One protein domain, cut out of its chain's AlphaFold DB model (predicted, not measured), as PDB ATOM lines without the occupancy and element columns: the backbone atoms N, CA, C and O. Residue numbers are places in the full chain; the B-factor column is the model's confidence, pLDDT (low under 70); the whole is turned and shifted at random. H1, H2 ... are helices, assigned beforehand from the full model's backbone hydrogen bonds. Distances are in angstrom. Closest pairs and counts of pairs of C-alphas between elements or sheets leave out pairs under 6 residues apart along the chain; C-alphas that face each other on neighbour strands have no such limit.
ATOM      1  N   ILE A  50      37.874 -18.988  18.719       83.81
ATOM      2  CA  ILE A  50      39.087 -19.118  17.890       83.81
ATOM      3  C   ILE A  50      39.016 -20.347  16.954       83.81
ATOM      4  O   ILE A  50      38.924 -21.483  17.436       83.81
ATOM      5  N   PRO A  51      39.098 -20.177  15.618       87.25
ATOM      6  CA  PRO A  51      39.104 -21.302  14.690       87.25
ATOM      7  C   PRO A  51      40.501 -21.939  14.641       87.25
ATOM      8  O   PRO A  51      41.464 -21.329  14.181       87.25
ATOM      9  N   LEU A  52      40.627 -23.178  15.133       85.19
ATOM     10  CA  LEU A  52      41.922 -23.878  15.247       85.19
ATOM     11  C   LEU A  52      42.161 -24.946  14.174       85.19
ATOM     12  O   LEU A  52      43.302 -25.353  13.960       85.19
ATOM     13  N   GLY A  53      41.106 -25.446  13.538       83.12
ATOM     14  CA  GLY A  53      41.215 -26.514  12.553       83.12
ATOM     15  C   GLY A  53      39.947 -26.666  11.729       83.12
ATOM     16  O   GLY A  53      38.855 -26.333  12.185       83.12
ATOM     17  N   ALA A  54      40.115 -27.187  10.518       85.44
ATOM     18  CA  ALA A  54      39.040 -27.470   9.583       85.44
ATOM     19  C   ALA A  54      39.241 -28.854   8.958       85.44
ATOM     20  O   ALA A  54      40.373 -29.307   8.766       85.44
ATOM     21  N   ILE A  55      38.135 -29.512   8.620       85.06
ATOM     22  CA  ILE A  55      38.134 -30.688   7.751       85.06
ATOM     23  C   ILE A  55      37.908 -30.172   6.332       85.06
ATOM     24  O   ILE A  55      36.921 -29.489   6.076       85.06
ATOM     25  N   ILE A  56      38.833 -30.476   5.424       87.38
ATOM     26  CA  ILE A  56      38.798 -30.003   4.037       87.38
ATOM     27  C   ILE A  56      38.558 -31.203   3.122       87.38
ATOM     28  O   ILE A  56      39.189 -32.246   3.282       87.38
ATOM     29  N   ALA A  57      37.666 -31.042   2.145       88.44
ATOM     30  CA  ALA A  57      37.393 -32.029   1.108       88.44
ATOM     31  C   ALA A  57      37.624 -31.425  -0.285       88.44
ATOM     32  O   ALA A  57      37.486 -30.219  -0.499       88.44
ATOM     33  N   LYS A  58      38.013 -32.266  -1.247       92.25
ATOM     34  CA  LYS A  58      38.334 -31.823  -2.607       92.25
ATOM     35  C   LYS A  58      37.047 -31.500  -3.371       92.25
ATOM     36  O   LYS A  58      36.176 -32.356  -3.485       92.25
ATOM     37  N   ARG A  59      36.956 -30.299  -3.959       88.12
ATOM     38  CA  ARG A  59      35.769 -29.837  -4.714       88.12
ATOM     39  C   ARG A  59      35.330 -30.792  -5.831       88.12
ATOM     40  O   ARG A  59      34.141 -30.928  -6.083       88.12
ATOM     41  N   SER A  60      36.278 -31.495  -6.453       93.69
ATOM     42  CA  SER A  60      36.013 -32.449  -7.538       93.69
ATOM     43  C   SER A  60      35.225 -33.698  -7.118       93.69
ATOM     44  O   SER A  60      34.932 -34.523  -7.971       93.69
ATOM     45  N   LEU A  61      34.913 -33.878  -5.828       93.00
ATOM     46  CA  LEU A  61      34.077 -34.982  -5.342       93.00
ATOM     47  C   LEU A  61      32.578 -34.791  -5.640       93.00
ATOM     48  O   LEU A  61      31.815 -35.746  -5.518       93.00
ATOM     49  N   GLY A  62      32.163 -33.582  -6.035       92.62
ATOM     50  CA  GLY A  62      30.769 -33.260  -6.340       92.62
ATOM     51  C   GLY A  62      29.930 -32.938  -5.099       92.62
ATOM     52  O   GLY A  62      30.258 -33.339  -3.982       92.62
ATOM     53  N   ALA A  63      28.852 -32.173  -5.298       90.69
ATOM     54  CA  ALA A  63      28.048 -31.598  -4.217       90.69
ATOM     55  C   ALA A  63      27.456 -32.661  -3.274       90.69
ATOM     56  O   ALA A  63      27.587 -32.530  -2.055       90.69
ATOM     57  N   ASP A  64      26.893 -33.741  -3.818       92.62
ATOM     58  CA  ASP A  64      26.257 -34.801  -3.023       92.62
ATOM     59  C   ASP A  64      27.255 -35.511  -2.102       92.62
ATOM     60  O   ASP A  64      27.015 -35.667  -0.903       92.62
ATOM     61  N   THR A  65      28.429 -35.868  -2.631       92.25
ATOM     62  CA  THR A  65      29.509 -36.481  -1.844       92.25
ATOM     63  C   THR A  65      30.003 -35.538  -0.753       92.25
ATOM     64  O   THR A  65      30.237 -35.964   0.378       92.25
ATOM     65  N   LEU A  66      30.160 -34.248  -1.062       90.62
ATOM     66  CA  LEU A  66      30.593 -33.252  -0.081       90.62
ATOM     67  C   LEU A  66      29.567 -33.085   1.046       90.62
ATOM     68  O   LEU A  66      29.964 -33.011   2.209       90.62
ATOM     69  N   LYS A  67      28.267 -33.096   0.725       88.25
ATOM     70  CA  LYS A  67      27.185 -33.047   1.716       88.25
ATOM     71  C   LYS A  67      27.203 -34.277   2.624       88.25
ATOM     72  O   LYS A  67      27.229 -34.132   3.844       88.25
ATOM     73  N   LEU A  68      27.321 -35.474   2.042       89.38
ATOM     74  CA  LEU A  68      27.448 -36.729   2.793       89.38
ATOM     75  C   LEU A  68      28.670 -36.734   3.724       89.38
ATOM     76  O   LEU A  68      28.577 -37.179   4.872       89.38
ATOM     77  N   LEU A  69      29.815 -36.229   3.258       88.06
ATOM     78  CA  LEU A  69      31.031 -36.115   4.068       88.06
ATOM     79  C   LEU A  69      30.866 -35.108   5.208       88.06
ATOM     80  O   LEU A  69      31.276 -35.403   6.332       88.06
ATOM     81  N   ALA A  70      30.260 -33.951   4.940       85.50
ATOM     82  CA  ALA A  70      29.998 -32.933   5.951       85.50
ATOM     83  C   ALA A  70      29.072 -33.467   7.054       85.50
ATOM     84  O   ALA A  70      29.384 -33.332   8.239       85.50
ATOM     85  N   ASP A  71      27.988 -34.147   6.679       83.81
ATOM     86  CA  ASP A  71      27.051 -34.746   7.633       83.81
ATOM     87  C   ASP A  71      27.716 -35.875   8.436       83.81
ATOM     88  O   ASP A  71      27.588 -35.943   9.659       83.81
ATOM     89  N   SER A  72      28.537 -36.702   7.783       79.94
ATOM     90  CA  SER A  72      29.293 -37.769   8.452       79.94
ATOM     91  C   SER A  72      30.335 -37.224   9.435       79.94
ATOM     92  O   SER A  72      30.508 -37.773  10.525       79.94
ATOM     93  N   ALA A  73      31.019 -36.129   9.096       74.88
ATOM     94  CA  ALA A  73      32.043 -35.518   9.944       74.88
ATOM     95  C   ALA A  73      31.469 -34.977  11.264       74.88
ATOM     96  O   ALA A  73      32.134 -35.035  12.301       74.88
ATOM     97  N   VAL A  74      30.217 -34.513  11.246       67.94
ATOM     98  CA  VAL A  74      29.495 -34.042  12.436       67.94
ATOM     99  C   VAL A  74      29.096 -35.211  13.350       67.94
ATOM    100  O   VAL A  74      29.147 -35.090  14.575       67.94
ATOM    101  N   VAL A  75      28.746 -36.365  12.774       53.59
ATOM    102  CA  VAL A  75      28.197 -37.526  13.504       53.59
ATOM    103  C   VAL A  75      29.272 -38.344  14.239       53.59
ATOM    104  O   VAL A  75      29.008 -38.920  15.302       53.59
ATOM    105  N   VAL A  76      30.501 -38.391  13.719       48.59
ATOM    106  CA  VAL A  76      31.524 -39.361  14.157       48.59
ATOM    107  C   VAL A  76      32.038 -39.181  15.604       48.59
ATOM    108  O   VAL A  76      32.356 -40.201  16.222       48.59
ATOM    109  N   PRO A  77      32.059 -37.988  16.238       46.03
ATOM    110  CA  PRO A  77      32.408 -37.897  17.663       46.03
ATOM    111  C   PRO A  77      31.230 -38.134  18.625       46.03
ATOM    112  O   PRO A  77      31.453 -38.566  19.761       46.03
ATOM    113  N   CYS A  78      29.990 -37.855  18.206       43.72
ATOM    114  CA  CYS A  78      28.862 -37.686  19.131       43.72
ATOM    115  C   CYS A  78      27.866 -38.851  19.182       43.72
ATOM    116  O   CYS A  78      27.279 -39.062  20.241       43.72
ATOM    117  N   ALA A  79      27.671 -39.628  18.114       43.97
ATOM    118  CA  ALA A  79      26.431 -40.404  18.016       43.97
ATOM    119  C   ALA A  79      26.558 -41.765  17.323       43.97
ATOM    120  O   ALA A  79      25.713 -42.113  16.508       43.97
ATOM    121  N   ARG A  80      27.556 -42.596  17.657       43.44
ATOM    122  CA  ARG A  80      27.445 -44.023  17.302       43.44
ATOM    123  C   ARG A  80      26.596 -44.735  18.368       43.44
ATOM    124  O   ARG A  80      27.081 -44.835  19.505       43.44
ATOM    125  N   PRO A  81      25.388 -45.248  18.057       40.12
ATOM    126  CA  PRO A  81      24.616 -46.047  19.008       40.12
ATOM    127  C   PRO A  81      25.492 -47.194  19.529       40.12
ATOM    128  O   PRO A  81      26.221 -47.826  18.764       40.12
ATOM    129  N   GLY A  82      25.532 -47.388  20.848       51.25
ATOM    130  CA  GLY A  82      26.391 -48.394  21.490       51.25
ATOM    131  C   GLY A  82      27.842 -47.970  21.778       51.25
ATOM    132  O   GLY A  82      28.599 -48.748  22.364       51.25
ATOM    133  N   THR A  83      28.277 -46.741  21.453       52.84
ATOM    134  CA  THR A  83      29.551 -46.241  22.010       52.84
ATOM    135  C   THR A  83      29.383 -45.861  23.476       52.84
ATOM    136  O   THR A  83      28.815 -44.826  23.821       52.84
ATOM    137  N   THR A  84      29.924 -46.700  24.359       53.44
ATOM    138  CA  THR A  84      29.983 -46.416  25.794       53.44
ATOM    139  C   THR A  84      30.962 -45.268  26.087       53.44
ATOM    140  O   THR A  84      31.942 -45.089  25.350       53.44
ATOM    141  N   PRO A  85      30.777 -44.514  27.189       52.38
ATOM    142  CA  PRO A  85      31.746 -43.514  27.654       52.38
ATOM    143  C   PRO A  85      33.180 -44.065  27.735       52.38
ATOM    144  O   PRO A  85      34.138 -43.392  27.356       52.38
ATOM    145  N   ARG A  86      33.324 -45.343  28.114       48.06
ATOM    146  CA  ARG A  86      34.602 -46.069  28.161       48.06
ATOM    147  C   ARG A  86      35.254 -46.235  26.784       48.06
ATOM    148  O   ARG A  86      36.476 -46.180  26.674       48.06
ATOM    149  N   ARG A  87      34.464 -46.428  25.724       49.19
ATOM    150  CA  ARG A  87      34.955 -46.591  24.345       49.19
ATOM    151  C   ARG A  87      35.356 -45.249  23.723       49.19
ATOM    152  O   ARG A  87      36.400 -45.185  23.076       49.19
ATOM    153  N   ARG A  88      34.609 -44.172  24.013       49.91
ATOM    154  CA  ARG A  88      35.004 -42.784  23.692       49.91
ATOM    155  C   ARG A  88      36.310 -42.396  24.390       49.91
ATOM    156  O   ARG A  88      37.231 -41.896  23.746       49.91
ATOM    157  N   ALA A  89      36.431 -42.724  25.677       49.25
ATOM    158  CA  ALA A  89      37.667 -42.530  26.426       49.25
ATOM    159  C   ALA A  89      38.828 -43.328  25.813       49.25
ATOM    160  O   ALA A  89      39.886 -42.754  25.596       49.25
ATOM    161  N   ARG A  90      38.636 -44.605  25.445       41.75
ATOM    162  CA  ARG A  90      39.677 -45.437  24.804       41.75
ATOM    163  C   ARG A  90      40.155 -44.907  23.446       41.75
ATOM    164  O   ARG A  90      41.357 -44.933  23.202       41.75
ATOM    165  N   MET A  91      39.263 -44.398  22.591       39.72
ATOM    166  CA  MET A  91      39.668 -43.765  21.323       39.72
ATOM    167  C   MET A  91      40.492 -42.499  21.565       39.72
ATOM    168  O   MET A  91      41.551 -42.343  20.970       39.72
ATOM    169  N   SER A  92      40.072 -41.653  22.510       42.62
ATOM    170  CA  SER A  92      40.842 -40.475  22.932       42.62
ATOM    171  C   SER A  92      42.184 -40.848  23.597       42.62
ATOM    172  O   SER A  92      43.186 -40.149  23.439       42.62
ATOM    173  N   TRP A  93      42.235 -41.985  24.301       32.66
ATOM    174  CA  TRP A  93      43.430 -42.530  24.956       32.66
ATOM    175  C   TRP A  93      44.469 -43.093  23.976       32.66
ATOM    176  O   TRP A  93      45.663 -42.903  24.203       32.66
ATOM    177  N   ASN A  94      44.063 -43.748  22.882       35.41
ATOM    178  CA  ASN A  94      45.018 -44.265  21.893       35.41
ATOM    179  C   ASN A  94      45.725 -43.136  21.128       35.41
ATOM    180  O   ASN A  94      46.932 -43.222  20.907       35.41
ATOM    181  N   THR A  95      45.036 -42.030  20.834       38.12
ATOM    182  CA  THR A  95      45.656 -40.832  20.237       38.12
ATOM    183  C   THR A  95      46.600 -40.116  21.215       38.12
ATOM    184  O   THR A  95      47.591 -39.517  20.798       38.12
ATOM    185  N   ARG A  96      46.356 -40.223  22.534       34.72
ATOM    186  CA  ARG A  96      47.227 -39.664  23.590       34.72
ATOM    187  C   ARG A  96      48.553 -40.395  23.771       34.72
ATOM    188  O   ARG A  96      49.514 -39.757  24.191       34.72
ATOM    189  N   ARG A  97      48.653 -41.694  23.457       31.78
ATOM    190  CA  ARG A  97      49.890 -42.463  23.715       31.78
ATOM    191  C   ARG A  97      51.113 -41.946  22.954       31.78
ATOM    192  O   ARG A  97      52.223 -42.144  23.432       31.78
ATOM    193  N   ARG A  98      50.942 -41.220  21.841       34.38
ATOM    194  CA  ARG A  98      52.080 -40.577  21.155       34.38
ATOM    195  C   ARG A  98      52.674 -39.390  21.934       34.38
ATOM    196  O   ARG A  98      53.758 -38.943  21.589       34.38
ATOM    197  N   TRP A  99      51.983 -38.903  22.968       33.81
ATOM    198  CA  TRP A  99      52.333 -37.699  23.732       33.81
ATOM    199  C   TRP A  99      52.730 -37.952  25.195       33.81
ATOM    200  O   TRP A  99      53.205 -37.030  25.851       33.81
ATOM    201  N   THR A 100      52.587 -39.170  25.724       37.59
ATOM    202  CA  THR A 100      52.903 -39.475  27.131       37.59
ATOM    203  C   THR A 100      53.784 -40.719  27.256       37.59
ATOM    204  O   THR A 100      53.302 -41.806  27.563       37.59
ATOM    205  N   GLY A 116      30.105 -30.357  16.154       62.25
ATOM    206  CA  GLY A 116      28.961 -29.799  15.427       62.25
ATOM    207  C   GLY A 116      29.359 -28.979  14.205       62.25
ATOM    208  O   GLY A 116      30.537 -28.686  14.004       62.25
ATOM    209  N   ARG A 117      28.362 -28.597  13.394       71.88
ATOM    210  CA  ARG A 117      28.551 -27.560  12.370       71.88
ATOM    211  C   ARG A 117      28.941 -26.238  13.062       71.88
ATOM    212  O   ARG A 117      28.422 -25.971  14.144       71.88
ATOM    213  N   PRO A 118      29.825 -25.420  12.465       75.00
ATOM    214  CA  PRO A 118      30.365 -24.211  13.098       75.00
ATOM    215  C   PRO A 118      29.312 -23.141  13.441       75.00
ATOM    216  O   PRO A 118      29.578 -22.303  14.297       75.00
ATOM    217  N   GLY A 119      28.124 -23.181  12.826       83.25
ATOM    218  CA  GLY A 119      27.090 -22.160  13.020       83.25
ATOM    219  C   GLY A 119      27.515 -20.793  12.473       83.25
ATOM    220  O   GLY A 119      28.567 -20.669  11.845       83.25
ATOM    221  N   GLU A 120      26.693 -19.772  12.704       87.12
ATOM    222  CA  GLU A 120      26.954 -18.406  12.233       87.12
ATOM    223  C   GLU A 120      28.245 -17.836  12.836       87.12
ATOM    224  O   GLU A 120      29.155 -17.472  12.091       87.12
ATOM    225  N   ASP A 121      28.390 -17.891  14.163       86.69
ATOM    226  CA  ASP A 121      29.585 -17.414  14.871       86.69
ATOM    227  C   ASP A 121      30.863 -18.129  14.425       86.69
ATOM    228  O   ASP A 121      31.924 -17.515  14.310       86.69
ATOM    229  N   GLY A 122      30.791 -19.433  14.139       86.88
ATOM    230  CA  GLY A 122      31.947 -20.176  13.651       86.88
ATOM    231  C   GLY A 122      32.349 -19.765  12.235       86.88
ATOM    232  O   GLY A 122      33.542 -19.635  11.957       86.88
ATOM    233  N   TYR A 123      31.390 -19.499  11.343       89.75
ATOM    234  CA  TYR A 123      31.699 -18.955  10.017       89.75
ATOM    235  C   TYR A 123      32.185 -17.504  10.085       89.75
ATOM    236  O   TYR A 123      33.136 -17.154   9.380       89.75
ATOM    237  N   ALA A 124      31.614 -16.681  10.967       90.69
ATOM    238  CA  ALA A 124      32.089 -15.329  11.243       90.69
ATOM    239  C   ALA A 124      33.531 -15.346  11.775       90.69
ATOM    240  O   ALA A 124      34.367 -14.563  11.319       90.69
ATOM    241  N   ALA A 125      33.868 -16.293  12.656       91.19
ATOM    242  CA  ALA A 125      35.219 -16.474  13.176       91.19
ATOM    243  C   ALA A 125      36.219 -16.844  12.072       91.19
ATOM    244  O   ALA A 125      37.295 -16.251  11.981       91.19
ATOM    245  N   VAL A 126      35.857 -17.793  11.197       92.06
ATOM    246  CA  VAL A 126      36.691 -18.189  10.049       92.06
ATOM    247  C   VAL A 126      36.884 -17.016   9.089       92.06
ATOM    248  O   VAL A 126      38.017 -16.734   8.696       92.06
ATOM    249  N   ARG A 127      35.812 -16.283   8.753       93.06
ATOM    250  CA  ARG A 127      35.901 -15.085   7.908       93.06
ATOM    251  C   ARG A 127      36.805 -14.034   8.542       93.06
ATOM    252  O   ARG A 127      37.686 -13.508   7.866       93.06
ATOM    253  N   GLY A 128      36.630 -13.759   9.832       92.69
ATOM    254  CA  GLY A 128      37.449 -12.808  10.575       92.69
ATOM    255  C   GLY A 128      38.927 -13.205  10.621       92.69
ATOM    256  O   GLY A 128      39.789 -12.329  10.568       92.69
ATOM    257  N   LEU A 129      39.243 -14.502  10.696       94.12
ATOM    258  CA  LEU A 129      40.632 -14.975  10.686       94.12
ATOM    259  C   LEU A 129      41.258 -14.762   9.311       94.12
ATOM    260  O   LEU A 129      42.329 -14.167   9.206       94.12
ATOM    261  N   LEU A 130      40.579 -15.219   8.260       94.56
ATOM    262  CA  LEU A 130      41.104 -15.150   6.900       94.56
ATOM    263  C   LEU A 130      41.171 -13.713   6.376       94.56
ATOM    264  O   LEU A 130      42.099 -13.386   5.650       94.56
ATOM    265  N   THR A 131      40.254 -12.839   6.793       94.25
ATOM    266  CA  THR A 131      40.295 -11.408   6.447       94.25
ATOM    267  C   THR A 131      41.535 -10.734   7.034       94.25
ATOM    268  O   THR A 131      42.242 -10.029   6.321       94.25
ATOM    269  N   ARG A 132      41.854 -10.996   8.311       94.12
ATOM    270  CA  ARG A 132      43.082 -10.480   8.941       94.12
ATOM    271  C   ARG A 132      44.333 -11.062   8.291       94.12
ATOM    272  O   ARG A 132      45.264 -10.326   8.001       94.12
ATOM    273  N   ALA A 133      44.337 -12.362   8.000       93.75
ATOM    274  CA  ALA A 133      45.448 -12.996   7.296       93.75
ATOM    275  C   ALA A 133      45.651 -12.418   5.882       93.75
ATOM    276  O   ALA A 133      46.790 -12.269   5.447       93.75
ATOM    277  N   ALA A 134      44.571 -12.069   5.176       94.69
ATOM    278  CA  ALA A 134      44.643 -11.424   3.869       94.69
ATOM    279  C   ALA A 134      45.171  -9.986   3.951       94.69
ATOM    280  O   ALA A 134      45.957  -9.588   3.096       94.69
ATOM    281  N   ALA A 135      44.799  -9.230   4.991       94.88
ATOM    282  CA  ALA A 135      45.344  -7.892   5.239       94.88
ATOM    283  C   ALA A 135      46.869  -7.912   5.465       94.88
ATOM    284  O   ALA A 135      47.564  -7.000   5.036       94.88
ATOM    285  N   GLU A 136      47.385  -8.989   6.062       96.12
ATOM    286  CA  GLU A 136      48.824  -9.244   6.238       96.12
ATOM    287  C   GLU A 136      49.488  -9.908   5.009       96.12
ATOM    288  O   GLU A 136      50.658 -10.283   5.054       96.12
ATOM    289  N   GLY A 137      48.754 -10.121   3.909       95.12
ATOM    290  CA  GLY A 137      49.276 -10.741   2.683       95.12
ATOM    291  C   GLY A 137      49.592 -12.240   2.789       95.12
ATOM    292  O   GLY A 137      50.262 -12.791   1.916       95.12
ATOM    293  N   LEU A 138      49.119 -12.925   3.835       94.81
ATOM    294  CA  LEU A 138      49.396 -14.348   4.075       94.81
ATOM    295  C   LEU A 138      48.528 -15.279   3.223       94.81
ATOM    296  O   LEU A 138      48.913 -16.415   2.944       94.81
ATOM    297  N   VAL A 139      47.335 -14.819   2.847       94.50
ATOM    298  CA  VAL A 139      46.384 -15.546   2.000       94.50
ATOM    299  C   VAL A 139      45.700 -14.578   1.032       94.50
ATOM    300  O   VAL A 139      45.605 -13.388   1.332       94.50
ATOM    301  N   PRO A 140      45.179 -15.054  -0.113       95.25
ATOM    302  CA  PRO A 140      44.351 -14.224  -0.978       95.25
ATOM    303  C   PRO A 140      43.077 -13.732  -0.261       95.25
ATOM    304  O   PRO A 140      42.540 -14.461   0.582       95.25
ATOM    305  N   PRO A 141      42.547 -12.547  -0.618       93.44
ATOM    306  CA  PRO A 141      41.279 -12.056  -0.087       93.44
ATOM    307  C   PRO A 141      40.122 -13.024  -0.348       93.44
ATOM    308  O   PRO A 141      40.012 -13.617  -1.425       93.44
TER     309      PRO A 141
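AT A GLANCE: This is residues 50 to 100 and 116 to 141 of the 150 residues of an uncharacterized protein of Streptomyces sp. T1317-0309 (UniProt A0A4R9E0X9). Three helices stand separately on a loose chain: H3 and H2 are set well away from each other and point nearly the same way, with H1 crosswise to both. The unnamed residues 50 to 62 run from beside H3 to the beginning of H1, residues 116 and 117 lie beside the end of H1, and residues 81 to 87 and 89 to 100, which hold most of H2, stick out. You have 77 printed residues with three named helices, in the order H1, H2, H3, and no named strand; the class is all helix. The whole is only just loose, close to extended, with a radius of gyration of the C-alphas of 16.8 A and spans of 46 by 37 by 24 A.

HOW THE PARTS SIT: Begin with H3, residues 119 to 135, the longest helix. It is apart from H1, residues 63 to 75, with no C-alpha of the one within 8 A of the other. H2, residues 85 to 96, is apart from H1 and from H3 by the same test. In H1 and H3 each O i to N i+4 pair is within hydrogen-bond range; in H2, 7 of 8 are.

IN THESE COORDINATES: Find C-alpha 119 at (27.090, -22.160, 13.020); from there H3 runs 24.4 A to C-alpha 135 at (45.344, -7.892, 5.239). H1 begins at C-alpha 63, at (28.048, -31.598, -4.217), and measures 18.7 A to C-alpha 75. H2 measures 16.5 A from C-alpha 85 to C-alpha 96.

THE WHOLE: The C-alphas farthest apart, those of Gly 82 and Gly 137, are 47.9 A apart. Residues 101 to 115 are not printed; C-alphas 100 and 116 stand 28.4 A apart across the cut, which falls in the link from H2 to H3. The link from H1 to H2, 9 residues, is short. Look for pLDDT under 70 at residues 74 to 100 and residue 116; the mean of the printed part is 73.1.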